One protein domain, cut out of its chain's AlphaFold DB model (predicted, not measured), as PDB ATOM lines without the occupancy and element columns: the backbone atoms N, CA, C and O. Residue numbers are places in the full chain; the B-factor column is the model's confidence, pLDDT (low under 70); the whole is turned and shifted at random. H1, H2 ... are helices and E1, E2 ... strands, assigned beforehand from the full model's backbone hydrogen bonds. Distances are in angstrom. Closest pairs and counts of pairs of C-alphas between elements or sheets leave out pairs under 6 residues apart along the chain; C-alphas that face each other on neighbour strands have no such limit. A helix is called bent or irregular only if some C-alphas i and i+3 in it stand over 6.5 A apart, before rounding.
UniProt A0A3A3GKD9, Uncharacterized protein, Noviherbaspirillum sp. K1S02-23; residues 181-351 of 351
ATOM      1  N   TRP A 181     -29.351 -43.949   8.315       83.94
ATOM      2  CA  TRP A 181     -28.731 -44.246   9.612       83.94
ATOM      3  C   TRP A 181     -28.743 -45.739   9.920       83.94
ATOM      4  O   TRP A 181     -27.717 -46.309  10.303       83.94
ATOM      5  N   GLN A 182     -29.898 -46.380   9.732       87.12
ATOM      6  CA  GLN A 182     -30.041 -47.820   9.939       87.12
ATOM      7  C   GLN A 182     -29.186 -48.602   8.949       87.12
ATOM      8  O   GLN A 182     -28.542 -49.585   9.321       87.12
ATOM      9  N   LEU A 183     -29.139 -48.137   7.700       89.44
ATOM     10  CA  LEU A 183     -28.338 -48.765   6.664       89.44
ATOM     11  C   LEU A 183     -26.838 -48.710   6.993       89.44
ATOM     12  O   LEU A 183     -26.164 -49.733   6.915       89.44
ATOM     13  N   MET A 184     -26.325 -47.562   7.441       88.50
ATOM     14  CA  MET A 184     -24.914 -47.411   7.815       88.50
ATOM     15  C   MET A 184     -24.518 -48.200   9.068       88.50
ATOM     16  O   MET A 184     -23.362 -48.602   9.204       88.50
ATOM     17  N   ALA A 185     -25.469 -48.477   9.962       87.62
ATOM     18  CA  ALA A 185     -25.271 -49.370  11.103       87.62
ATOM     19  C   ALA A 185     -25.391 -50.868  10.739       87.62
ATOM     20  O   ALA A 185     -25.125 -51.737  11.575       87.62
ATOM     21  N   SER A 186     -25.799 -51.199   9.509       90.81
ATOM     22  CA  SER A 186     -26.073 -52.572   9.092       90.81
ATOM     23  C   SER A 186     -24.796 -53.374   8.862       90.81
ATOM     24  O   SER A 186     -24.056 -53.150   7.905       90.81
ATOM     25  N   LYS A 187     -24.585 -54.415   9.677       90.38
ATOM     26  CA  LYS A 187     -23.512 -55.400   9.447       90.38
ATOM     27  C   LYS A 187     -23.633 -56.092   8.088       90.38
ATOM     28  O   LYS A 187     -22.616 -56.448   7.507       90.38
ATOM     29  N   ALA A 188     -24.856 -56.292   7.590       91.19
ATOM     30  CA  ALA A 188     -25.080 -56.952   6.306       91.19
ATOM     31  C   ALA A 188     -24.530 -56.115   5.143       91.19
ATOM     32  O   ALA A 188     -23.805 -56.654   4.313       91.19
ATOM     33  N   LEU A 189     -24.782 -54.797   5.142       92.19
ATOM     34  CA  LEU A 189     -24.232 -53.881   4.137       92.19
ATOM     35  C   LEU A 189     -22.705 -53.972   4.089       92.19
ATOM     36  O   LEU A 189     -22.130 -54.163   3.020       92.19
ATOM     37  N   TRP A 190     -22.056 -53.836   5.248       91.75
ATOM     38  CA  TRP A 190     -20.598 -53.849   5.332       91.75
ATOM     39  C   TRP A 190     -20.010 -55.202   4.933       91.75
ATOM     40  O   TRP A 190     -19.039 -55.240   4.183       91.75
ATOM     41  N   ASN A 191     -20.611 -56.310   5.373       90.44
ATOM     42  CA  ASN A 191     -20.170 -57.651   4.987       90.44
ATOM     43  C   ASN A 191     -20.256 -57.860   3.473       90.44
ATOM     44  O   ASN A 191     -19.299 -58.352   2.877       90.44
ATOM     45  N   ASP A 192     -21.368 -57.464   2.851       90.50
ATOM     46  CA  ASP A 192     -21.549 -57.571   1.404       90.50
ATOM     47  C   ASP A 192     -20.543 -56.687   0.661       90.50
ATOM     48  O   ASP A 192     -19.879 -57.150  -0.267       90.50
ATOM     49  N   PHE A 193     -20.366 -55.441   1.107       92.69
ATOM     50  CA  PHE A 193     -19.386 -54.515   0.547       92.69
ATOM     51  C   PHE A 193     -17.960 -55.082   0.608       92.69
ATOM     52  O   PHE A 193     -17.300 -55.188  -0.425       92.69
ATOM     53  N   PHE A 194     -17.484 -55.511   1.782       91.44
ATOM     54  CA  PHE A 194     -16.136 -56.067   1.924       91.44
ATOM     55  C   PHE A 194     -15.966 -57.396   1.180       91.44
ATOM     56  O   PHE A 194     -14.884 -57.664   0.656       91.44
ATOM     57  N   ALA A 195     -17.016 -58.216   1.074       89.06
ATOM     58  CA  ALA A 195     -16.986 -59.431   0.266       89.06
ATOM     59  C   ALA A 195     -16.876 -59.131  -1.237       89.06
ATOM     60  O   ALA A 195     -16.199 -59.874  -1.953       89.06
ATOM     61  N   GLU A 196     -17.519 -58.064  -1.724       88.75
ATOM     62  CA  GLU A 196     -17.359 -57.591  -3.102       88.75
ATOM     63  C   GLU A 196     -15.952 -57.020  -3.328       88.75
ATOM     64  O   GLU A 196     -15.283 -57.425  -4.277       88.75
ATOM     65  N   VAL A 197     -15.454 -56.175  -2.421       89.44
ATOM     66  CA  VAL A 197     -14.105 -55.593  -2.515       89.44
ATOM     67  C   VAL A 197     -13.004 -56.652  -2.457       89.44
ATOM     68  O   VAL A 197     -12.036 -56.570  -3.203       89.44
ATOM     69  N   ALA A 198     -13.155 -57.707  -1.654       86.94
ATOM     70  CA  ALA A 198     -12.196 -58.813  -1.621       86.94
ATOM     71  C   ALA A 198     -12.053 -59.541  -2.975       86.94
ATOM     72  O   ALA A 198     -11.057 -60.228  -3.203       86.94
ATOM     73  N   ARG A 199     -13.043 -59.405  -3.867       85.69
ATOM     74  CA  ARG A 199     -13.030 -59.955  -5.232       85.69
ATOM     75  C   ARG A 199     -12.614 -58.921  -6.281       85.69
ATOM     76  O   ARG A 199     -12.460 -59.293  -7.442       85.69
ATOM     77  N   ASP A 200     -12.452 -57.657  -5.895       84.25
ATOM     78  CA  ASP A 200     -12.065 -56.556  -6.769       84.25
ATOM     79  C   ASP A 200     -10.598 -56.180  -6.529       84.25
ATOM     80  O   ASP A 200     -10.197 -55.692  -5.470       84.25
ATOM     81  N   SER A 201      -9.759 -56.404  -7.535       79.44
ATOM     82  CA  SER A 201      -8.358 -55.988  -7.485       79.44
ATOM     83  C   SER A 201      -8.155 -54.544  -7.953       79.44
ATOM     84  O   SER A 201      -7.020 -54.170  -8.223       79.44
ATOM     85  N   GLY A 202      -9.222 -53.746  -8.064       85.12
ATOM     86  CA  GLY A 202      -9.192 -52.408  -8.643       85.12
ATOM     87  C   GLY A 202      -8.424 -51.357  -7.824       85.12
ATOM     88  O   GLY A 202      -7.890 -51.637  -6.742       85.12
ATOM     89  N   PRO A 203      -8.327 -50.124  -8.353       89.00
ATOM     90  CA  PRO A 203      -7.832 -48.957  -7.616       89.00
ATOM     91  C   PRO A 203      -8.751 -48.553  -6.442       89.00
ATOM     92  O   PRO A 203      -9.812 -49.118  -6.218       89.00
ATOM     93  N   GLU A 204      -8.365 -47.540  -5.671       89.94
ATOM     94  CA  GLU A 204      -9.178 -47.047  -4.546       89.94
ATOM     95  C   GLU A 204     -10.536 -46.473  -4.979       89.94
ATOM     96  O   GLU A 204     -11.559 -46.824  -4.392       89.94
ATOM     97  N   CYS A 205     -10.573 -45.679  -6.057       87.38
ATOM     98  CA  CYS A 205     -11.826 -45.164  -6.632       87.38
ATOM     99  C   CYS A 205     -12.797 -46.298  -6.989       87.38
ATOM    100  O   CYS A 205     -14.009 -46.182  -6.837       87.38
ATOM    101  N   SER A 206     -12.250 -47.457  -7.355       88.69
ATOM    102  CA  SER A 206     -13.036 -48.641  -7.640       88.69
ATOM    103  C   SER A 206     -13.767 -49.187  -6.400       88.69
ATOM    104  O   SER A 206     -14.900 -49.673  -6.483       88.69
ATOM    105  N   HIS A 207     -13.172 -49.072  -5.218       91.06
ATOM    106  CA  HIS A 207     -13.839 -49.440  -3.973       91.06
ATOM    107  C   HIS A 207     -14.904 -48.408  -3.576       91.06
ATOM    108  O   HIS A 207     -15.962 -48.785  -3.070       91.06
ATOM    109  N   VAL A 208     -14.669 -47.128  -3.876       91.56
ATOM    110  CA  VAL A 208     -15.656 -46.057  -3.686       91.56
ATOM    111  C   VAL A 208     -16.911 -46.304  -4.530       91.56
ATOM    112  O   VAL A 208     -18.017 -46.273  -3.987       91.56
ATOM    113  N   ASP A 209     -16.786 -46.656  -5.818       91.31
ATOM    114  CA  ASP A 209     -17.983 -46.946  -6.627       91.31
ATOM    115  C   ASP A 209     -18.700 -48.231  -6.181       91.31
ATOM    116  O   ASP A 209     -19.918 -48.343  -6.327       91.31
ATOM    117  N   LEU A 210     -17.968 -49.219  -5.646       92.31
ATOM    118  CA  LEU A 210     -18.572 -50.424  -5.065       92.31
ATOM    119  C   LEU A 210     -19.441 -50.062  -3.862       92.31
ATOM    120  O   LEU A 210     -20.568 -50.547  -3.748       92.31
ATOM    121  N   PHE A 211     -18.949 -49.174  -2.998       94.06
ATOM    122  CA  PHE A 211     -19.721 -48.680  -1.865       94.06
ATOM    123  C   PHE A 211     -20.927 -47.852  -2.323       94.06
ATOM    124  O   PHE A 211     -22.044 -48.076  -1.853       94.06
ATOM    125  N   TYR A 212     -20.736 -46.975  -3.315       93.62
ATOM    126  CA  TYR A 212     -21.820 -46.243  -3.971       93.62
ATOM    127  C   TYR A 212     -22.904 -47.197  -4.486       93.62
ATOM    128  O   TYR A 212     -24.075 -47.063  -4.129       93.62
ATOM    129  N   HIS A 213     -22.524 -48.211  -5.267       93.31
ATOM    130  CA  HIS A 213     -23.454 -49.203  -5.791       93.31
ATOM    131  C   HIS A 213     -24.179 -49.958  -4.668       93.31
ATOM    132  O   HIS A 213     -25.395 -50.133  -4.766       93.31
ATOM    133  N   ALA A 214     -23.479 -50.367  -3.605       92.69
ATOM    134  CA  ALA A 214     -24.076 -51.074  -2.472       92.69
ATOM    135  C   ALA A 214     -25.158 -50.233  -1.774       92.69
ATOM    136  O   ALA A 214     -26.261 -50.728  -1.537       92.69
ATOM    137  N   LEU A 215     -24.886 -48.949  -1.526       92.56
ATOM    138  CA  LEU A 215     -25.845 -48.018  -0.925       92.56
ATOM    139  C   LEU A 215     -27.061 -47.762  -1.826       92.56
ATOM    140  O   LEU A 215     -28.201 -47.788  -1.355       92.56
ATOM    141  N   ARG A 216     -26.838 -47.555  -3.129       90.94
ATOM    142  CA  ARG A 216     -27.923 -47.341  -4.102       90.94
ATOM    143  C   ARG A 216     -28.789 -48.595  -4.252       90.94
ATOM    144  O   ARG A 216     -30.012 -48.493  -4.251       90.94
ATOM    145  N   ARG A 217     -28.176 -49.787  -4.301       89.94
ATOM    146  CA  ARG A 217     -28.875 -51.088  -4.325       89.94
ATOM    147  C   ARG A 217     -29.692 -51.323  -3.054       89.94
ATOM    148  O   ARG A 217     -30.749 -51.941  -3.121       89.94
ATOM    149  N   ALA A 218     -29.220 -50.814  -1.918       89.50
ATOM    150  CA  ALA A 218     -29.920 -50.879  -0.641       89.50
ATOM    151  C   ALA A 218     -31.054 -49.845  -0.491       89.50
ATOM    152  O   ALA A 218     -31.737 -49.860   0.528       89.50
ATOM    153  N   GLY A 219     -31.288 -48.981  -1.486       88.88
ATOM    154  CA  GLY A 219     -32.450 -48.086  -1.532       88.88
ATOM    155  C   GLY A 219     -32.170 -46.619  -1.201       88.88
ATOM    156  O   GLY A 219     -33.110 -45.824  -1.214       88.88
ATOM    157  N   LEU A 220     -30.913 -46.219  -0.956       88.69
ATOM    158  CA  LEU A 220     -30.592 -44.789  -0.862       88.69
ATOM    159  C   LEU A 220     -30.746 -44.116  -2.212       88.69
ATOM    160  O   LEU A 220     -30.357 -44.689  -3.226       88.69
ATOM    161  N   LEU A 221     -31.252 -42.885  -2.224       85.50
ATOM    162  CA  LEU A 221     -31.440 -42.064  -3.419       85.50
ATOM    163  C   LEU A 221     -30.118 -41.468  -3.932       85.50
ATOM    164  O   LEU A 221     -29.171 -41.265  -3.176       85.50
ATOM    165  N   HIS A 222     -30.079 -41.092  -5.216       81.81
ATOM    166  CA  HIS A 222     -28.909 -40.479  -5.864       81.81
ATOM    167  C   HIS A 222     -28.535 -39.135  -5.250       81.81
ATOM    168  O   HIS A 222     -27.450 -38.649  -5.516       81.81
ATOM    169  N   ARG A 223     -29.447 -38.526  -4.479       80.44
ATOM    170  CA  ARG A 223     -29.261 -37.289  -3.708       80.44
ATOM    171  C   ARG A 223     -28.812 -37.528  -2.264       80.44
ATOM    172  O   ARG A 223     -28.635 -36.577  -1.524       80.44
ATOM    173  N   GLN A 224     -28.673 -38.779  -1.835       85.69
ATOM    174  CA  GLN A 224     -28.242 -39.129  -0.476       85.69
ATOM    175  C   GLN A 224     -26.807 -39.653  -0.431       85.69
ATOM    176  O   GLN A 224     -26.244 -39.779   0.649       85.69
ATOM    177  N   VAL A 225     -26.206 -39.937  -1.589       88.06
ATOM    178  CA  VAL A 225     -24.907 -40.598  -1.725       88.06
ATOM    179  C   VAL A 225     -24.001 -39.787  -2.656       88.06
ATOM    180  O   VAL A 225     -24.302 -39.673  -3.842       88.06
ATOM    181  N   ALA A 226     -22.892 -39.248  -2.150       84.88
ATOM    182  CA  ALA A 226     -21.920 -38.507  -2.958       84.88
ATOM    183  C   ALA A 226     -20.509 -39.081  -2.782       84.88
ATOM    184  O   ALA A 226     -19.988 -39.064  -1.669       84.88
ATOM    185  N   SER A 227     -19.893 -39.546  -3.876       81.31
ATOM    186  CA  SER A 227     -18.520 -40.076  -3.890       81.31
ATOM    187  C   SER A 227     -17.432 -39.008  -3.908       81.31
ATOM    188  O   SER A 227     -16.288 -39.321  -3.651       81.31
ATOM    189  N   GLU A 228     -17.758 -37.740  -4.162       73.25
ATOM    190  CA  GLU A 228     -16.847 -36.610  -3.952       73.25
ATOM    191  C   GLU A 228     -17.691 -35.353  -3.704       73.25
ATOM    192  O   GLU A 228     -18.534 -34.976  -4.526       73.25
ATOM    193  N   VAL A 229     -17.511 -34.689  -2.556       77.75
ATOM    194  CA  VAL A 229     -18.354 -33.550  -2.164       77.75
ATOM    195  C   VAL A 229     -17.516 -32.394  -1.597       77.75
ATOM    196  O   VAL A 229     -16.840 -32.489  -0.586       77.75
ATOM    197  N   PHE A 230     -17.568 -31.232  -2.242       78.75
ATOM    198  CA  PHE A 230     -16.961 -29.993  -1.750       78.75
ATOM    199  C   PHE A 230     -17.810 -29.327  -0.659       78.75
ATOM    200  O   PHE A 230     -18.964 -28.951  -0.899       78.75
ATOM    201  N   PHE A 231     -17.237 -29.099   0.512       80.69
ATOM    202  CA  PHE A 231     -17.813 -28.206   1.510       80.69
ATOM    203  C   PHE A 231     -17.042 -26.893   1.480       80.69
ATOM    204  O   PHE A 231     -15.813 -26.886   1.470       80.69
ATOM    205  N   ASN A 232     -17.734 -25.761   1.441       79.44
ATOM    206  CA  ASN A 232     -17.035 -24.481   1.463       79.44
ATOM    207  C   ASN A 232     -16.322 -24.249   2.805       79.44
ATOM    208  O   ASN A 232     -15.214 -23.715   2.828       79.44
ATOM    209  N   CYS A 233     -16.891 -24.735   3.908       82.31
ATOM    210  CA  CYS A 233     -16.267 -24.686   5.224       82.31
ATOM    211  C   CYS A 233     -14.911 -25.415   5.262       82.31
ATOM    212  O   CYS A 233     -14.050 -25.045   6.058       82.31
ATOM    213  N   THR A 234     -14.653 -26.378   4.363       84.62
ATOM    214  CA  THR A 234     -13.369 -27.100   4.270       84.62
ATOM    215  C   THR A 234     -12.324 -26.426   3.370       84.62
ATOM    216  O   THR A 234     -11.247 -26.984   3.147       84.62
ATOM    217  N   ARG A 235     -12.580 -25.204   2.882       83.44
ATOM    218  CA  ARG A 235     -11.659 -24.458   2.009       83.44
ATOM    219  C   ARG A 235     -10.381 -24.020   2.740       83.44
ATOM    220  O   ARG A 235     -10.442 -23.333   3.760       83.44
ATOM    221  N   TYR A 236      -9.208 -24.340   2.196       81.56
ATOM    222  CA  TYR A 236      -7.895 -23.922   2.711       81.56
ATOM    223  C   TYR A 236      -7.095 -23.160   1.644       81.56
ATOM    224  O   TYR A 236      -6.025 -23.545   1.204       81.56
ATOM    225  N   GLY A 237      -7.643 -22.047   1.171       76.62
ATOM    226  CA  GLY A 237      -7.011 -21.224   0.142       76.62
ATOM    227  C   GLY A 237      -8.046 -20.637  -0.801       76.62
ATOM    228  O   GLY A 237      -9.236 -20.591  -0.492       76.62
ATOM    229  N   THR A 238      -7.604 -20.179  -1.968       66.62
ATOM    230  CA  THR A 238      -8.503 -19.569  -2.960       66.62
ATOM    231  C   THR A 238      -9.300 -20.607  -3.750       66.62
ATOM    232  O   THR A 238     -10.427 -20.329  -4.151       66.62
ATOM    233  N   ARG A 239      -8.736 -21.801  -3.979       65.88
ATOM    234  CA  ARG A 239      -9.357 -22.897  -4.755       65.88
ATOM    235  C   ARG A 239      -9.031 -24.297  -4.218       65.88
ATOM    236  O   ARG A 239      -9.151 -25.273  -4.946       65.88
ATOM    237  N   GLN A 240      -8.569 -24.385  -2.975       76.94
ATOM    238  CA  GLN A 240      -8.154 -25.637  -2.342       76.94
ATOM    239  C   GLN A 240      -9.154 -26.020  -1.255       76.94
ATOM    240  O   GLN A 240      -9.586 -25.157  -0.491       76.94
ATOM    241  N   TYR A 241      -9.520 -27.298  -1.205       81.94
ATOM    242  CA  TYR A 241     -10.530 -27.843  -0.304       81.94
ATOM    243  C   TYR A 241     -10.049 -29.176   0.235       81.94
ATOM    244  O   TYR A 241      -9.461 -29.958  -0.511       81.94
ATOM    245  N   TYR A 242     -10.316 -29.442   1.512       85.69
ATOM    246  CA  TYR A 242     -10.253 -30.810   2.010       85.69
ATOM    247  C   TYR A 242     -11.541 -31.499   1.569       85.69
ATOM    248  O   TYR A 242     -12.627 -31.158   2.050       85.69
ATOM    249  N   ILE A 243     -11.413 -32.373   0.575       83.81
ATOM    250  CA  ILE A 243     -12.525 -33.091  -0.046       83.81
ATOM    251  C   ILE A 243     -12.533 -34.491   0.564       83.81
ATOM    252  O   ILE A 243     -11.505 -35.161   0.469       83.81
ATOM    253  N   PRO A 244     -13.633 -34.911   1.205       87.19
ATOM    254  CA  PRO A 244     -13.785 -36.293   1.615       87.19
ATOM    255  C   PRO A 244     -14.058 -37.200   0.418       87.19
ATOM    256  O   PRO A 244     -14.744 -36.791  -0.525       87.19
ATOM    257  N   ASP A 245     -13.606 -38.447   0.523       88.12
ATOM    258  CA  ASP A 245     -13.866 -39.494  -0.472       88.12
ATOM    259  C   ASP A 245     -15.335 -39.935  -0.513       88.12
ATOM    260  O   ASP A 245     -15.748 -40.644  -1.425       88.12
ATOM    261  N   PHE A 246     -16.140 -39.611   0.504       90.50
ATOM    262  CA  PHE A 246     -17.564 -39.922   0.485       90.50
ATOM    263  C   PHE A 246     -18.364 -39.104   1.494       90.50
ATOM    264  O   PHE A 246     -17.903 -38.818   2.601       90.50
ATOM    265  N   ALA A 247     -19.617 -38.802   1.160       90.38
ATOM    266  CA  ALA A 247     -20.586 -38.281   2.113       90.38
ATOM    267  C   ALA A 247     -21.979 -38.869   1.910       90.38
ATOM    268  O   ALA A 247     -22.416 -39.129   0.785       90.38
ATOM    269  N   ILE A 248     -22.685 -39.028   3.029       91.00
ATOM    270  CA  ILE A 248     -24.046 -39.557   3.081       91.00
ATOM    271  C   ILE A 248     -24.956 -38.532   3.736       91.00
ATOM    272  O   ILE A 248     -24.610 -37.962   4.774       91.00
ATOM    273  N   PHE A 249     -26.124 -38.330   3.138       88.56
ATOM    274  CA  PHE A 249     -27.117 -37.360   3.574       88.56
ATOM    275  C   PHE A 249     -28.438 -38.032   3.941       88.56
ATOM    276  O   PHE A 249     -28.769 -39.116   3.451       88.56
ATOM    277  N   ASP A 250     -29.201 -37.372   4.803       85.56
ATOM    278  CA  ASP A 250     -30.537 -37.797   5.187       85.56
ATOM    279  C   ASP A 250     -31.550 -37.647   4.044       85.56
ATOM    280  O   ASP A 250     -31.260 -37.189   2.936       85.56
ATOM    281  N   GLU A 251     -32.777 -38.081   4.309       79.06
ATOM    282  CA  GLU A 251     -33.889 -37.990   3.362       79.06
ATOM    283  C   GLU A 251     -34.318 -36.550   3.052       79.06
ATOM    284  O   GLU A 251     -34.915 -36.286   2.003       79.06
ATOM    285  N   GLY A 252     -34.034 -35.641   3.984       70.62
ATOM    286  CA  GLY A 252     -34.397 -34.236   3.953       70.62
ATOM    287  C   GLY A 252     -33.500 -33.397   3.051       70.62
ATOM    288  O   GLY A 252     -33.869 -32.255   2.771       70.62
ATOM    289  N   PHE A 253     -32.371 -33.931   2.564       76.06
ATOM    290  CA  PHE A 253     -31.514 -33.221   1.618       76.06
ATOM    291  C   PHE A 253     -32.274 -32.923   0.313       76.06
ATOM    292  O   PHE A 253     -32.578 -33.832  -0.466       76.06
ATOM    293  N   PRO A 254     -32.570 -31.641   0.023       62.34
ATOM    294  CA  PRO A 254     -33.396 -31.265  -1.119       62.34
ATOM    295  C   PRO A 254     -32.569 -31.085  -2.400       62.34
ATOM    296  O   PRO A 254     -33.092 -30.628  -3.414       62.34
ATOM    297  N   GLY A 255     -31.261 -31.352  -2.347       60.88
ATOM    298  CA  GLY A 255     -30.331 -30.989  -3.403       60.88
ATOM    299  C   GLY A 255     -30.166 -32.070  -4.462       60.88
ATOM    300  O   GLY A 255     -29.990 -33.243  -4.159       60.88
ATOM    301  N   HIS A 256     -30.087 -31.642  -5.715       61.47
ATOM    302  CA  HIS A 256     -29.212 -32.294  -6.681       61.47
ATOM    303  C   HIS A 256     -27.790 -32.040  -6.178       61.47
ATOM    304  O   HIS A 256     -27.482 -30.900  -5.804       61.47
ATOM    305  N   PHE A 257     -26.950 -33.070  -6.051       58.31
ATOM    306  CA  PHE A 257     -25.605 -32.860  -5.528       58.31
ATOM    307  C   PHE A 257     -24.917 -31.711  -6.271       58.31
ATOM    308  O   PHE A 257     -25.142 -31.493  -7.450       58.31
ATOM    309  N   GLN A 258     -24.251 -30.870  -5.489       51.28
ATOM    310  CA  GLN A 258     -23.433 -29.716  -5.857       51.28
ATOM    311  C   GLN A 258     -23.697 -29.030  -7.200       51.28
ATOM    312  O   GLN A 258     -23.025 -29.322  -8.181       51.28
ATOM    313  N   LEU A 259     -24.552 -28.001  -7.163       47.19
ATOM    314  CA  LEU A 259     -24.345 -26.654  -7.729       47.19
ATOM    315  C   LEU A 259     -25.642 -26.099  -8.341       47.19
ATOM    316  O   LEU A 259     -25.640 -25.772  -9.511       47.19
ATOM    317  N   TYR A 260     -26.724 -25.897  -7.583       36.66
ATOM    318  CA  TYR A 260     -27.684 -24.847  -7.959       36.66
ATOM    319  C   TYR A 260     -28.219 -24.105  -6.747       36.66
ATOM    320  O   TYR A 260     -28.420 -24.660  -5.667       36.66
ATOM    321  N   GLY A 261     -28.409 -22.815  -6.981       31.97
ATOM    322  CA  GLY A 261     -29.086 -21.855  -6.128       31.97
ATOM    323  C   GLY A 261     -29.333 -20.578  -6.921       31.97
ATOM    324  O   GLY A 261     -30.413 -20.026  -6.830       31.97
ATOM    325  N   ASN A 262     -28.362 -20.169  -7.749       31.72
ATOM    326  CA  ASN A 262     -28.469 -19.196  -8.841       31.72
ATOM    327  C   ASN A 262     -27.176 -19.278  -9.669       31.72
ATOM    328  O   ASN A 262     -26.131 -19.527  -9.079       31.72
ATOM    329  N   ASN A 263     -27.221 -19.043 -10.984       37.31
ATOM    330  CA  ASN A 263     -26.112 -19.112 -11.962       37.31
ATOM    331  C   ASN A 263     -24.943 -18.125 -11.719       37.31
ATOM    332  O   ASN A 263     -24.481 -17.425 -12.620       37.31
ATOM    333  N   ARG A 264     -24.440 -18.044 -10.489       37.25
ATOM    334  CA  ARG A 264     -23.249 -17.310 -10.085       37.25
ATOM    335  C   ARG A 264     -22.328 -18.301  -9.385       37.25
ATOM    336  O   ARG A 264     -22.717 -18.957  -8.427       37.25
ATOM    337  N   ARG A 265     -21.117 -18.407  -9.928       42.94
ATOM    338  CA  ARG A 265     -20.070 -19.430  -9.754       42.94
ATOM    339  C   ARG A 265     -19.550 -19.713  -8.331       42.94
ATOM    340  O   ARG A 265     -18.511 -20.342  -8.200       42.94
ATOM    341  N   THR A 266     -20.250 -19.317  -7.281       47.12
ATOM    342  CA  THR A 266     -19.924 -19.648  -5.890       47.12
ATOM    343  C   THR A 266     -21.126 -19.258  -5.038       47.12
ATOM    344  O   THR A 266     -21.242 -18.117  -4.600       47.12
ATOM    345  N   VAL A 267     -22.054 -20.190  -4.822       44.09
ATOM    346  CA  VAL A 267     -22.968 -20.108  -3.679       44.09
ATOM    347  C   VAL A 267     -22.727 -21.341  -2.825       44.09
ATOM    348  O   VAL A 267     -22.778 -22.483  -3.286       44.09
ATOM    349  N   GLU A 268     -22.366 -21.063  -1.583       58.53
ATOM    350  CA  GLU A 268     -21.933 -21.989  -0.552       58.53
ATOM    351  C   GLU A 268     -23.156 -22.790  -0.067       58.53
ATOM    352  O   GLU A 268     -23.885 -22.384   0.834       58.53
ATOM    353  N   ASN A 269     -23.437 -23.932  -0.705       68.62
ATOM    354  CA  ASN A 269     -24.595 -24.783  -0.372       68.62
ATOM    355  C   ASN A 269     -24.439 -25.560   0.949       68.62
ATOM    356  O   ASN A 269     -25.237 -26.451   1.244       68.62
ATOM    357  N   ASP A 270     -23.433 -25.228   1.751       77.19
ATOM    358  CA  ASP A 270     -23.191 -25.814   3.066       77.19
ATOM    359  C   ASP A 270     -24.414 -25.648   3.979       77.19
ATOM    360  O   ASP A 270     -24.774 -26.580   4.690       77.19
ATOM    361  N   GLN A 271     -25.155 -24.542   3.847       75.25
ATOM    362  CA  GLN A 271     -26.420 -24.316   4.562       75.25
ATOM    363  C   GLN A 271     -27.505 -25.380   4.313       75.25
ATOM    364  O   GLN A 271     -28.415 -25.528   5.125       75.25
ATOM    365  N   TYR A 272     -27.435 -26.098   3.187       76.94
ATOM    366  CA  TYR A 272     -28.360 -27.181   2.840       76.94
ATOM    367  C   TYR A 272     -27.740 -28.556   3.084       76.94
ATOM    368  O   TYR A 272     -28.438 -29.473   3.500       76.94
ATOM    369  N   LYS A 273     -26.435 -28.696   2.826       82.25
ATOM    370  CA  LYS A 273     -25.700 -29.956   2.983       82.25
ATOM    371  C   LYS A 273     -25.492 -30.315   4.447       82.25
ATOM    372  O   LYS A 273     -25.776 -31.436   4.832       82.25
ATOM    373  N   LEU A 274     -24.987 -29.375   5.246       84.12
ATOM    374  CA  LEU A 274     -24.537 -29.656   6.605       84.12
ATOM    375  C   LEU A 274     -25.673 -30.086   7.544       84.12
ATOM    376  O   LEU A 274     -25.463 -31.045   8.274       84.12
ATOM    377  N   PRO A 275     -26.881 -29.484   7.510       81.56
ATOM    378  CA  PRO A 275     -27.979 -29.955   8.357       81.56
ATOM    379  C   PRO A 275     -28.450 -31.376   8.032       81.56
ATOM    380  O   PRO A 275     -28.981 -32.038   8.914       81.56
ATOM    381  N   ALA A 276     -28.268 -31.817   6.785       84.56
ATOM    382  CA  ALA A 276     -28.655 -33.141   6.310       84.56
ATOM    383  C   ALA A 276     -27.488 -34.143   6.306       84.56
ATOM    384  O   ALA A 276     -27.672 -35.289   5.912       84.56
ATOM    385  N   LEU A 277     -26.272 -33.724   6.673       88.50
ATOM    386  CA  LEU A 277     -25.082 -34.567   6.607       88.50
ATOM    387  C   LEU A 277     -25.120 -35.612   7.725       88.50
ATOM    388  O   LEU A 277     -25.182 -35.268   8.901       88.50
ATOM    389  N   LEU A 278     -25.041 -36.888   7.352       90.12
ATOM    390  CA  LEU A 278     -25.079 -38.009   8.292       90.12
ATOM    391  C   LEU A 278     -23.720 -38.664   8.482       90.12
ATOM    392  O   LEU A 278     -23.382 -39.083   9.587       90.12
ATOM    393  N   SER A 279     -22.935 -38.772   7.412       91.69
ATOM    394  CA  SER A 279     -21.609 -39.371   7.500       91.69
ATOM    395  C   SER A 279     -20.648 -38.778   6.483       91.69
ATOM    396  O   SER A 279     -21.045 -38.396   5.381       91.69
ATOM    397  N   VAL A 280     -19.384 -38.720   6.886       92.38
ATOM    398  CA  VAL A 280     -18.226 -38.393   6.059       92.38
ATOM    399  C   VAL A 280     -17.276 -39.575   6.144       92.38
ATOM    400  O   VAL A 280     -16.957 -40.027   7.248       92.38
ATOM    401  N   LEU A 281     -16.839 -40.080   4.997       92.81
ATOM    402  CA  LEU A 281     -15.940 -41.220   4.937       92.81
ATOM    403  C   LEU A 281     -14.680 -40.881   4.149       92.81
ATOM    404  O   LEU A 281     -14.735 -40.142   3.168       92.81
ATOM    405  N   GLU A 282     -13.572 -41.473   4.579       92.56
ATOM    406  CA  GLU A 282     -12.353 -41.608   3.782       92.56
ATOM    407  C   GLU A 282     -12.134 -43.077   3.465       92.56
ATOM    408  O   GLU A 282     -12.388 -43.948   4.305       92.56
ATOM    409  N   PHE A 283     -11.638 -43.350   2.267       92.12
ATOM    410  CA  PHE A 283     -11.308 -44.688   1.821       92.12
ATOM    411  C   PHE A 283      -9.797 -44.843   1.724       92.12
ATOM    412  O   PHE A 283      -9.064 -43.979   1.250       92.12
ATOM    413  N   LYS A 284      -9.315 -46.014   2.139       92.81
ATOM    414  CA  LYS A 284      -7.964 -46.446   1.803       92.81
ATOM    415  C   LYS A 284      -7.930 -47.869   1.300       92.81
ATOM    416  O   LYS A 284      -8.445 -48.791   1.943       92.81
ATOM    417  N   GLY A 285      -7.296 -48.056   0.149       91.56
ATOM    418  CA  GLY A 285      -6.978 -49.377  -0.370       91.56
ATOM    419  C   GLY A 285      -6.704 -49.410  -1.864       91.56
ATOM    420  O   GLY A 285      -6.098 -48.511  -2.435       91.56
ATOM    421  N   GLY A 286      -7.104 -50.513  -2.487       90.12
ATOM    422  CA  GLY A 286      -6.835 -50.793  -3.894       90.12
ATOM    423  C   GLY A 286      -5.434 -51.354  -4.149       90.12
ATOM    424  O   GLY A 286      -4.615 -51.531  -3.242       90.12
ATOM    425  N   GLU A 287      -5.163 -51.683  -5.408       89.75
ATOM    426  CA  GLU A 287      -3.923 -52.352  -5.825       89.75
ATOM    427  C   GLU A 287      -2.654 -51.569  -5.463       89.75
ATOM    428  O   GLU A 287      -1.726 -52.126  -4.873       89.75
ATOM    429  N   SER A 288      -2.630 -50.268  -5.761       90.31
ATOM    430  CA  SER A 288      -1.458 -49.417  -5.525       90.31
ATOM    431  C   SER A 288      -1.130 -49.272  -4.040       90.31
ATOM    432  O   SER A 288       0.043 -49.182  -3.680       90.31
ATOM    433  N   PHE A 289      -2.141 -49.281  -3.168       92.75
ATOM    434  CA  PHE A 289      -1.959 -49.302  -1.721       92.75
ATOM    435  C   PHE A 289      -1.394 -50.648  -1.258       92.75
ATOM    436  O   PHE A 289      -0.382 -50.676  -0.556       92.75
ATOM    437  N   ARG A 290      -1.982 -51.766  -1.710       90.94
ATOM    438  CA  ARG A 290      -1.545 -53.134  -1.361       90.94
ATOM    439  C   ARG A 290      -0.102 -53.431  -1.773       90.94
ATOM    440  O   ARG A 290       0.581 -54.178  -1.076       90.94
ATOM    441  N   ALA A 291       0.377 -52.824  -2.859       92.25
ATOM    442  CA  ALA A 291       1.757 -52.956  -3.327       92.25
ATOM    443  C   ALA A 291       2.803 -52.325  -2.382       92.25
ATOM    444  O   ALA A 291       4.000 -52.592  -2.516       92.25
ATOM    445  N   LYS A 292       2.388 -51.488  -1.423       94.69
ATOM    446  CA  LYS A 292       3.287 -50.800  -0.488       94.69
ATOM    447  C   LYS A 292       3.619 -51.664   0.733       94.69
ATOM    448  O   LYS A 292       2.869 -52.555   1.148       94.69
ATOM    449  N   SER A 293       4.746 -51.344   1.373       94.81
ATOM    450  CA  SER A 293       5.123 -51.949   2.654       94.81
ATOM    451  C   SER A 293       4.076 -51.655   3.735       94.81
ATOM    452  O   SER A 293       3.363 -50.655   3.679       94.81
ATOM    453  N   ILE A 294       3.997 -52.512   4.754       92.25
ATOM    454  CA  ILE A 294       3.040 -52.339   5.859       92.25
ATOM    455  C   ILE A 294       3.239 -51.015   6.588       92.25
ATOM    456  O   ILE A 294       2.258 -50.344   6.889       92.25
ATOM    457  N   SER A 295       4.487 -50.621   6.850       92.81
ATOM    458  CA  SER A 295       4.777 -49.333   7.486       92.81
ATOM    459  C   SER A 295       4.223 -48.179   6.655       92.81
ATOM    460  O   SER A 295       3.527 -47.325   7.195       92.81
ATOM    461  N   LYS A 296       4.418 -48.215   5.329       95.25
ATOM    462  CA  LYS A 296       3.905 -47.169   4.443       95.25
ATOM    463  C   LYS A 296       2.379 -47.152   4.376       95.25
ATOM    464  O   LYS A 296       1.780 -46.083   4.402       95.25
ATOM    465  N   ARG A 297       1.748 -48.328   4.342       93.75
ATOM    466  CA  ARG A 297       0.286 -48.456   4.408       93.75
ATOM    467  C   ARG A 297      -0.282 -47.860   5.700       93.75
ATOM    468  O   ARG A 297      -1.267 -47.133   5.644       93.75
ATOM    469  N   LYS A 298       0.360 -48.103   6.849       92.12
ATOM    470  CA  LYS A 298      -0.029 -47.502   8.138       92.12
ATOM    471  C   LYS A 298       0.117 -45.981   8.142       92.12
ATOM    472  O   LYS A 298      -0.792 -45.307   8.607       92.12
ATOM    473  N   GLU A 299       1.220 -45.452   7.614       93.62
ATOM    474  CA  GLU A 299       1.427 -44.000   7.487       93.62
ATOM    475  C   GLU A 299       0.315 -43.331   6.672       93.62
ATOM    476  O   GLU A 299      -0.199 -42.293   7.071       93.62
ATOM    477  N   GLU A 300      -0.081 -43.930   5.547       93.81
ATOM    478  CA  GLU A 300      -1.143 -43.381   4.697       93.81
ATOM    479  C   GLU A 300      -2.514 -43.432   5.380       93.81
ATOM    480  O   GLU A 300      -3.248 -42.450   5.323       93.81
ATOM    481  N   ILE A 301      -2.827 -44.516   6.104       92.62
ATOM    482  CA  ILE A 301      -4.048 -44.593   6.922       92.62
ATOM    483  C   ILE A 301      -4.059 -43.485   7.983       92.62
ATOM    484  O   ILE A 301      -5.066 -42.798   8.137       92.62
ATOM    485  N   VAL A 302      -2.949 -43.290   8.703       91.19
ATOM    486  CA  VAL A 302      -2.832 -42.232   9.721       91.19
ATOM    487  C   VAL A 302      -3.016 -40.853   9.091       91.19
ATOM    488  O   VAL A 302      -3.763 -40.046   9.631       91.19
ATOM    489  N   SER A 303      -2.413 -40.606   7.926       92.00
ATOM    490  CA  SER A 303      -2.553 -39.334   7.212       92.00
ATOM    491  C   SER A 303      -4.013 -39.001   6.877       92.00
ATOM    492  O   SER A 303      -4.411 -37.843   7.000       92.00
ATOM    493  N   ASP A 304      -4.822 -39.978   6.460       91.69
ATOM    494  CA  ASP A 304      -6.241 -39.738   6.165       91.69
ATOM    495  C   ASP A 304      -7.101 -39.611   7.427       91.69
ATOM    496  O   ASP A 304      -8.017 -38.787   7.467       91.69
ATOM    497  N   VAL A 305      -6.767 -40.337   8.498       91.94
ATOM    498  CA  VAL A 305      -7.391 -40.131   9.817       91.94
ATOM    499  C   VAL A 305      -7.104 -38.718  10.334       91.94
ATOM    500  O   VAL A 305      -8.010 -38.048  10.827       91.94
ATOM    501  N   GLU A 306      -5.874 -38.225  10.188       91.12
ATOM    502  CA  GLU A 306      -5.506 -36.855  10.556       91.12
ATOM    503  C   GLU A 306      -6.223 -35.819   9.682       91.12
ATOM    504  O   GLU A 306      -6.727 -34.822  10.204       91.12
ATOM    505  N   LYS A 307      -6.354 -36.068   8.371       90.88
ATOM    506  CA  LYS A 307      -7.161 -35.237   7.462       90.88
ATOM    507  C   LYS A 307      -8.611 -35.140   7.950       90.88
ATOM    508  O   LYS A 307      -9.134 -34.030   8.080       90.88
ATOM    509  N   LEU A 308      -9.244 -36.262   8.302       91.50
ATOM    510  CA  LEU A 308     -10.593 -36.269   8.877       91.50
ATOM    511  C   LEU A 308     -10.662 -35.496  10.194       91.50
ATOM    512  O   LEU A 308     -11.456 -34.565  10.316       91.50
ATOM    513  N   ALA A 309      -9.830 -35.868  11.166       90.44
ATOM    514  CA  ALA A 309      -9.936 -35.402  12.544       90.44
ATOM    515  C   ALA A 309      -9.486 -33.949  12.735       90.44
ATOM    516  O   ALA A 309     -10.048 -33.238  13.562       90.44
ATOM    517  N   GLN A 310      -8.476 -33.499  11.988       90.50
ATOM    518  CA  GLN A 310      -7.861 -32.184  12.185       90.50
ATOM    519  C   GLN A 310      -8.285 -31.165  11.127       90.50
ATOM    520  O   GLN A 310      -8.267 -29.966  11.402       90.50
ATOM    521  N   GLN A 311      -8.661 -31.611   9.925       91.00
ATOM    522  CA  GLN A 311      -9.003 -30.701   8.832       91.00
ATOM    523  C   GLN A 311     -10.500 -30.687   8.531       91.00
ATOM    524  O   GLN A 311     -11.075 -29.606   8.458       91.00
ATOM    525  N   ILE A 312     -11.154 -31.839   8.372       90.25
ATOM    526  CA  ILE A 312     -12.554 -31.888   7.920       90.25
ATOM    527  C   ILE A 312     -13.538 -31.712   9.084       90.25
ATOM    528  O   ILE A 312     -14.367 -30.797   9.051       90.25
ATOM    529  N   LYS A 313     -13.434 -32.547  10.127       91.88
ATOM    530  CA  LYS A 313     -14.355 -32.571  11.274       91.88
ATOM    531  C   LYS A 313     -14.481 -31.214  11.976       91.88
ATOM    532  O   LYS A 313     -15.596 -30.693  12.007       91.88
ATOM    533  N   PRO A 314     -13.388 -30.552  12.414       90.31
ATOM    534  CA  PRO A 314     -13.501 -29.291  13.148       90.31
ATOM    535  C   PRO A 314     -14.159 -28.182  12.321       90.31
ATOM    536  O   PRO A 314     -14.862 -27.328  12.851       90.31
ATOM    537  N   ARG A 315     -13.954 -28.195  10.999       89.00
ATOM    538  CA  ARG A 315     -14.515 -27.192  10.088       89.00
ATOM    539  C   ARG A 315     -16.006 -27.389   9.848       89.00
ATOM    540  O   ARG A 315     -16.733 -26.404   9.767       89.00
ATOM    541  N   ILE A 316     -16.455 -28.638   9.731       88.31
ATOM    542  CA  ILE A 316     -17.878 -28.976   9.622       88.31
ATOM    543  C   ILE A 316     -18.602 -28.669  10.940       88.31
ATOM    544  O   ILE A 316     -19.665 -28.054  10.914       88.31
ATOM    545  N   GLU A 317     -18.009 -29.016  12.083       86.81
ATOM    546  CA  GLU A 317     -18.600 -28.767  13.405       86.81
ATOM    547  C   GLU A 317     -18.634 -27.277  13.782       86.81
ATOM    548  O   GLU A 317     -19.537 -26.850  14.497       86.81
ATOM    549  N   ALA A 318     -17.700 -26.466  13.268       83.81
ATOM    550  CA  ALA A 318     -17.704 -25.013  13.442       83.81
ATOM    551  C   ALA A 318     -18.612 -24.276  12.441       83.81
ATOM    552  O   ALA A 318     -19.023 -23.150  12.697       83.81
ATOM    553  N   ALA A 319     -18.976 -24.887  11.311       78.62
ATOM    554  CA  ALA A 319     -19.829 -24.261  10.303       78.62
ATOM    555  C   ALA A 319     -21.200 -23.717  10.798       78.62
ATOM    556  O   ALA A 319     -21.598 -22.657  10.307       78.62
ATOM    557  N   PRO A 320     -21.934 -24.333  11.756       68.88
ATOM    558  CA  PRO A 320     -23.230 -23.811  12.199       68.88
ATOM    559  C   PRO A 320     -23.160 -22.420  12.832       68.88
ATOM    560  O   PRO A 320     -24.110 -21.656  12.669       68.88
ATOM    561  N   SER A 321     -22.050 -22.038  13.480       61.06
ATOM    562  CA  SER A 321     -21.912 -20.682  14.038       61.06
ATOM    563  C   SER A 321     -21.879 -19.589  12.966       61.06
ATOM    564  O   SER A 321     -22.087 -18.423  13.281       61.06
ATOM    565  N   PHE A 322     -21.643 -19.953  11.701       54.53
ATOM    566  CA  PHE A 322     -21.598 -19.030  10.565       54.53
ATOM    567  C   PHE A 322     -22.898 -18.999   9.748       54.53
ATOM    568  O   PHE A 322     -23.043 -18.144   8.877       54.53
ATOM    569  N   LEU A 323     -23.836 -19.921   9.995       60.59
ATOM    570  CA  LEU A 323     -25.024 -20.123   9.154       60.59
ATOM    571  C   LEU A 323     -26.310 -19.466   9.687       60.59
ATOM    572  O   LEU A 323     -27.366 -19.643   9.080       60.59
ATOM    573  N   ASP A 324     -26.220 -18.713  10.789       52.94
ATOM    574  CA  ASP A 324     -27.274 -17.856  11.372       52.94
ATOM    575  C   ASP A 324     -28.674 -18.506  11.435       52.94
ATOM    576  O   ASP A 324     -29.721 -17.887  11.233       52.94
ATOM    577  N   ARG A 325     -28.705 -19.823  11.669       52.91
ATOM    578  CA  ARG A 325     -29.927 -20.616  11.795       52.91
ATOM    579  C   ARG A 325     -29.793 -21.548  12.984       52.91
ATOM    580  O   ARG A 325     -28.897 -22.382  13.029       52.91
ATOM    581  N   ALA A 326     -30.762 -21.465  13.892       46.22
ATOM    582  CA  ALA A 326     -30.950 -22.343  15.047       46.22
ATOM    583  C   ALA A 326     -31.344 -23.790  14.668       46.22
ATOM    584  O   ALA A 326     -32.153 -24.418  15.348       46.22
ATOM    585  N   LYS A 327     -30.834 -24.322  13.550       54.25
ATOM    586  CA  LYS A 327     -30.986 -25.736  13.210       54.25
ATOM    587  C   LYS A 327     -29.803 -26.490  13.792       54.25
ATOM    588  O   LYS A 327     -28.667 -26.270  13.383       54.25
ATOM    589  N   THR A 328     -30.091 -27.377  14.735       57.25
ATOM    590  CA  THR A 328     -29.141 -28.368  15.231       57.25
ATOM    591  C   THR A 328     -28.597 -29.147  14.037       57.25
ATOM    592  O   THR A 328     -29.367 -29.760  13.301       57.25
ATOM    593  N   ILE A 329     -27.288 -29.076  13.806       61.28
ATOM    594  CA  ILE A 329     -26.627 -29.958  12.846       61.28
ATOM    595  C   ILE A 329     -26.646 -31.363  13.444       61.28
ATOM    596  O   ILE A 329     -26.310 -31.535  14.618       61.28
ATOM    597  N   ALA A 330     -27.065 -32.355  12.660       64.31
ATOM    598  CA  ALA A 330     -26.870 -33.749  13.031       64.31
ATOM    599  C   ALA A 330     -25.365 -33.989  13.179       64.31
ATOM    600  O   ALA A 330     -24.628 -33.677  12.253       64.31
ATOM    601  N   SER A 331     -24.893 -34.492  14.324       80.81
ATOM    602  CA  SER A 331     -23.476 -34.829  14.506       80.81
ATOM    603  C   SER A 331     -23.105 -35.943  13.520       80.81
ATOM    604  O   SER A 331     -23.516 -37.089  13.738       80.81
ATOM    605  N   PRO A 332     -22.392 -35.639  12.420       88.44
ATOM    606  CA  PRO A 332     -22.153 -36.634  11.394       88.44
ATOM    607  C   PRO A 332     -21.114 -37.639  11.895       88.44
ATOM    608  O   PRO A 332     -20.210 -37.299  12.660       88.44
ATOM    609  N   LYS A 333     -21.222 -38.890  11.451       90.69
ATOM    610  CA  LYS A 333     -20.208 -39.912  11.729       90.69
ATOM    611  C   LYS A 333     -19.024 -39.758  10.783       90.69
ATOM    612  O   LYS A 333     -19.207 -39.837   9.567       90.69
ATOM    613  N   TYR A 334     -17.822 -39.631  11.332       91.75
ATOM    614  CA  TYR A 334     -16.572 -39.624  10.574       91.75
ATOM    615  C   TYR A 334     -15.958 -41.024  10.594       91.75
ATOM    616  O   TYR A 334     -15.672 -41.557  11.666       91.75
ATOM    617  N   THR A 335     -15.794 -41.632   9.418       90.88
ATOM    618  CA  THR A 335     -15.375 -43.038   9.301       90.88
ATOM    619  C   THR A 335     -14.180 -43.184   8.370       90.88
ATOM    620  O   THR A 335     -14.236 -42.776   7.214       90.88
ATOM    621  N   MET A 336     -13.119 -43.830   8.849       92.75
ATOM    622  CA  MET A 336     -12.035 -44.311   7.992       92.75
ATOM    623  C   MET A 336     -12.326 -45.748   7.550       92.75
ATOM    624  O   MET A 336     -12.406 -46.646   8.391       92.75
ATOM    625  N   VAL A 337     -12.461 -45.979   6.245       92.06
ATOM    626  CA  VAL A 337     -12.724 -47.298   5.659       92.06
ATOM    627  C   VAL A 337     -11.449 -47.838   5.025       92.06
ATOM    628  O   VAL A 337     -11.014 -47.378   3.971       92.06
ATOM    629  N   VAL A 338     -10.861 -48.867   5.636       92.44
ATOM    630  CA  VAL A 338      -9.726 -49.587   5.043       92.44
ATOM    631  C   VAL A 338     -10.216 -50.873   4.408       92.44
ATOM    632  O   VAL A 338     -10.811 -51.730   5.049       92.44
ATOM    633  N   THR A 339      -9.945 -50.995   3.118       90.81
ATOM    634  CA  THR A 339     -10.403 -52.096   2.259       90.81
ATOM    635  C   THR A 339      -9.325 -53.157   2.016       90.81
ATOM    636  O   THR A 339      -9.446 -54.014   1.141       90.81
ATOM    637  N   ASP A 340      -8.246 -53.089   2.788       86.56
ATOM    638  CA  ASP A 340      -7.166 -54.067   2.805       86.56
ATOM    639  C   ASP A 340      -7.472 -55.156   3.845       86.56
ATOM    640  O   ASP A 340      -7.854 -54.853   4.975       86.56
ATOM    641  N   SER A 341      -7.320 -56.425   3.466       83.00
ATOM    642  CA  SER A 341      -7.599 -57.572   4.336       83.00
ATOM    643  C   SER A 341      -6.438 -57.936   5.268       83.00
ATOM    644  O   SER A 341      -6.556 -58.890   6.038       83.00
ATOM    645  N   ASP A 342      -5.314 -57.210   5.218       83.31
ATOM    646  CA  ASP A 342      -4.181 -57.460   6.100       83.31
ATOM    647  C   ASP A 342      -4.562 -57.189   7.569       83.31
ATOM    648  O   ASP A 342      -4.813 -56.041   7.954       83.31
ATOM    649  N   PRO A 343      -4.550 -58.212   8.442       80.06
ATOM    650  CA  PRO A 343      -5.018 -58.084   9.819       80.06
ATOM    651  C   PRO A 343      -4.149 -57.149  10.666       80.06
ATOM    652  O   PRO A 343      -4.538 -56.792  11.771       80.06
ATOM    653  N   ARG A 344      -2.967 -56.736  10.188       81.56
ATOM    654  CA  ARG A 344      -2.092 -55.776  10.884       81.56
ATOM    655  C   ARG A 344      -2.485 -54.324  10.633       81.56
ATOM    656  O   ARG A 344      -1.900 -53.435  11.259       81.56
ATOM    657  N   LEU A 345      -3.393 -54.089   9.688       76.50
ATOM    658  CA  LEU A 345      -3.856 -52.767   9.287       76.50
ATOM    659  C   LEU A 345      -5.180 -52.375   9.937       76.50
ATOM    660  O   LEU A 345      -5.646 -51.297   9.597       76.50
ATOM    661  N   GLN A 346      -5.753 -53.201  10.834       61.19
ATOM    662  CA  GLN A 346      -7.116 -53.034  11.365       61.19
ATOM    663  C   GLN A 346      -7.515 -51.567  11.555       61.19
ATOM    664  O   GLN A 346      -6.888 -50.870  12.360       61.19
ATOM    665  N   PRO A 347      -8.627 -51.139  10.934       52.06
ATOM    666  CA  PRO A 347      -9.391 -50.067  11.540       52.06
ATOM    667  C   PRO A 347     -10.902 -50.279  11.392       52.06
ATOM    668  O   PRO A 347     -11.455 -50.373  10.301       52.06
ATOM    669  N   CYS A 348     -11.582 -50.228  12.528       43.34
ATOM    670  CA  CYS A 348     -12.802 -49.446  12.638       43.34
ATOM    671  C   CYS A 348     -12.469 -48.384  13.684       43.34
ATOM    672  O   CYS A 348     -12.403 -48.704  14.868       43.34
ATOM    673  N   ILE A 349     -12.177 -47.153  13.266       43.84
ATOM    674  CA  ILE A 349     -12.115 -46.027  14.201       43.84
ATOM    675  C   ILE A 349     -13.254 -45.093  13.804       43.84
ATOM    676  O   ILE A 349     -13.173 -44.409  12.784       43.84
ATOM    677  N   GLU A 350     -14.336 -45.136  14.584       43.41
ATOM    678  CA  GLU A 350     -15.297 -44.034  14.662       43.41
ATOM    679  C   GLU A 350     -14.560 -42.872  15.356       43.41
ATOM    680  O   GLU A 350     -14.071 -43.052  16.473       43.41
ATOM    681  N   ALA A 351     -14.401 -41.732  14.677       38.03
ATOM    682  CA  ALA A 351     -13.660 -40.570  15.190       38.03
ATOM    683  C   ALA A 351     -14.563 -39.464  15.745       38.03
ATOM    684  O   ALA A 351     -15.579 -39.098  15.103       38.03
TER     685      ALA A 351
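What this domain is: This is residues 181 to 351 of the 351 residues of an uncharacterized protein of Noviherbaspirillum sp. K1S02-23 (UniProt A0A3A3GKD9). A small three-stranded sheet is sandwiched between the long helix H6, running along one face, and H3 on the other: three layers, with H2 folded back on H3 as a helical hairpin. Long loops, residues 218 to 245 and 250 to 269, lead into and out of strand E1. The printed part has 171 residues, with six named helices and three named strands, in the order H1 H2 H3 E1 H4 E2 H5 H6 E3; the mixed sheet runs E1 E2 E3, and the class is mixed. It is compact, with a radius of gyration of the C-alphas of 16.4 A and spans of 46 by 35 by 28 A.

Where its parts are: E1 is residues 246 to 249, E2 277 to 284 (21.4 A) and E3 333 to 338, ending at C-alpha 338 (-9.726, -49.587, 5.043). H6, residues 294 to 322, measures 41.7 A from C-alpha 294 (3.040, -52.339, 5.859); it is only just irregular, C-alphas 317 and 320 being 6.9 A apart. H1 is residues 181 to 184, H2 187 to 197, H3 204 to 217 (20.1 A), H4 270 to 276 and H5 287 to 290.

How they stand to each other: E1 and E2 are antiparallel (N 248 to O 279, 2.9 A); E2 and E3 are parallel (N 282 to O 335, 3.0 A). E2, H5 H6, E3 form a strand-helix-strand unit, parallel neighbour strands joined through helices, with a right-handed crossover. H6 is over E2 and E3 at a height of 9.5 A, closest at C-alphas Val 305 and Met 336, 6.5 A. H3, on the opposite face, is over E2 at 10.1 A, closest at C-alphas Glu 204 and Lys 284, 6.5 A. H2 and H3 touch, closest at C-alphas Phe 193 and Phe 211, 6.3 A, at a steep tilt of 42 degrees, opposite ways. H4 is on the sheet; H1 only grazes it; H5 is not on it. O i to N i+4 pairs are all within hydrogen-bond range in H2 and H3, 19 of 25 in H6 and 1 of 3 in H4, where 2 of 4 O i to N i+3 pairs are; H1 and H5 are too short for an i+4 pair.

The domain as a whole: The C-alphas farthest apart, Asn 263 and Arg 344, are 49.4 A apart. The printed part has no cut; the links H3 to E1 and E1 to H4 are long. pLDDT is under 70 at residues 238 to 239, 254 to 269, 320 to 330 and 346 to 351.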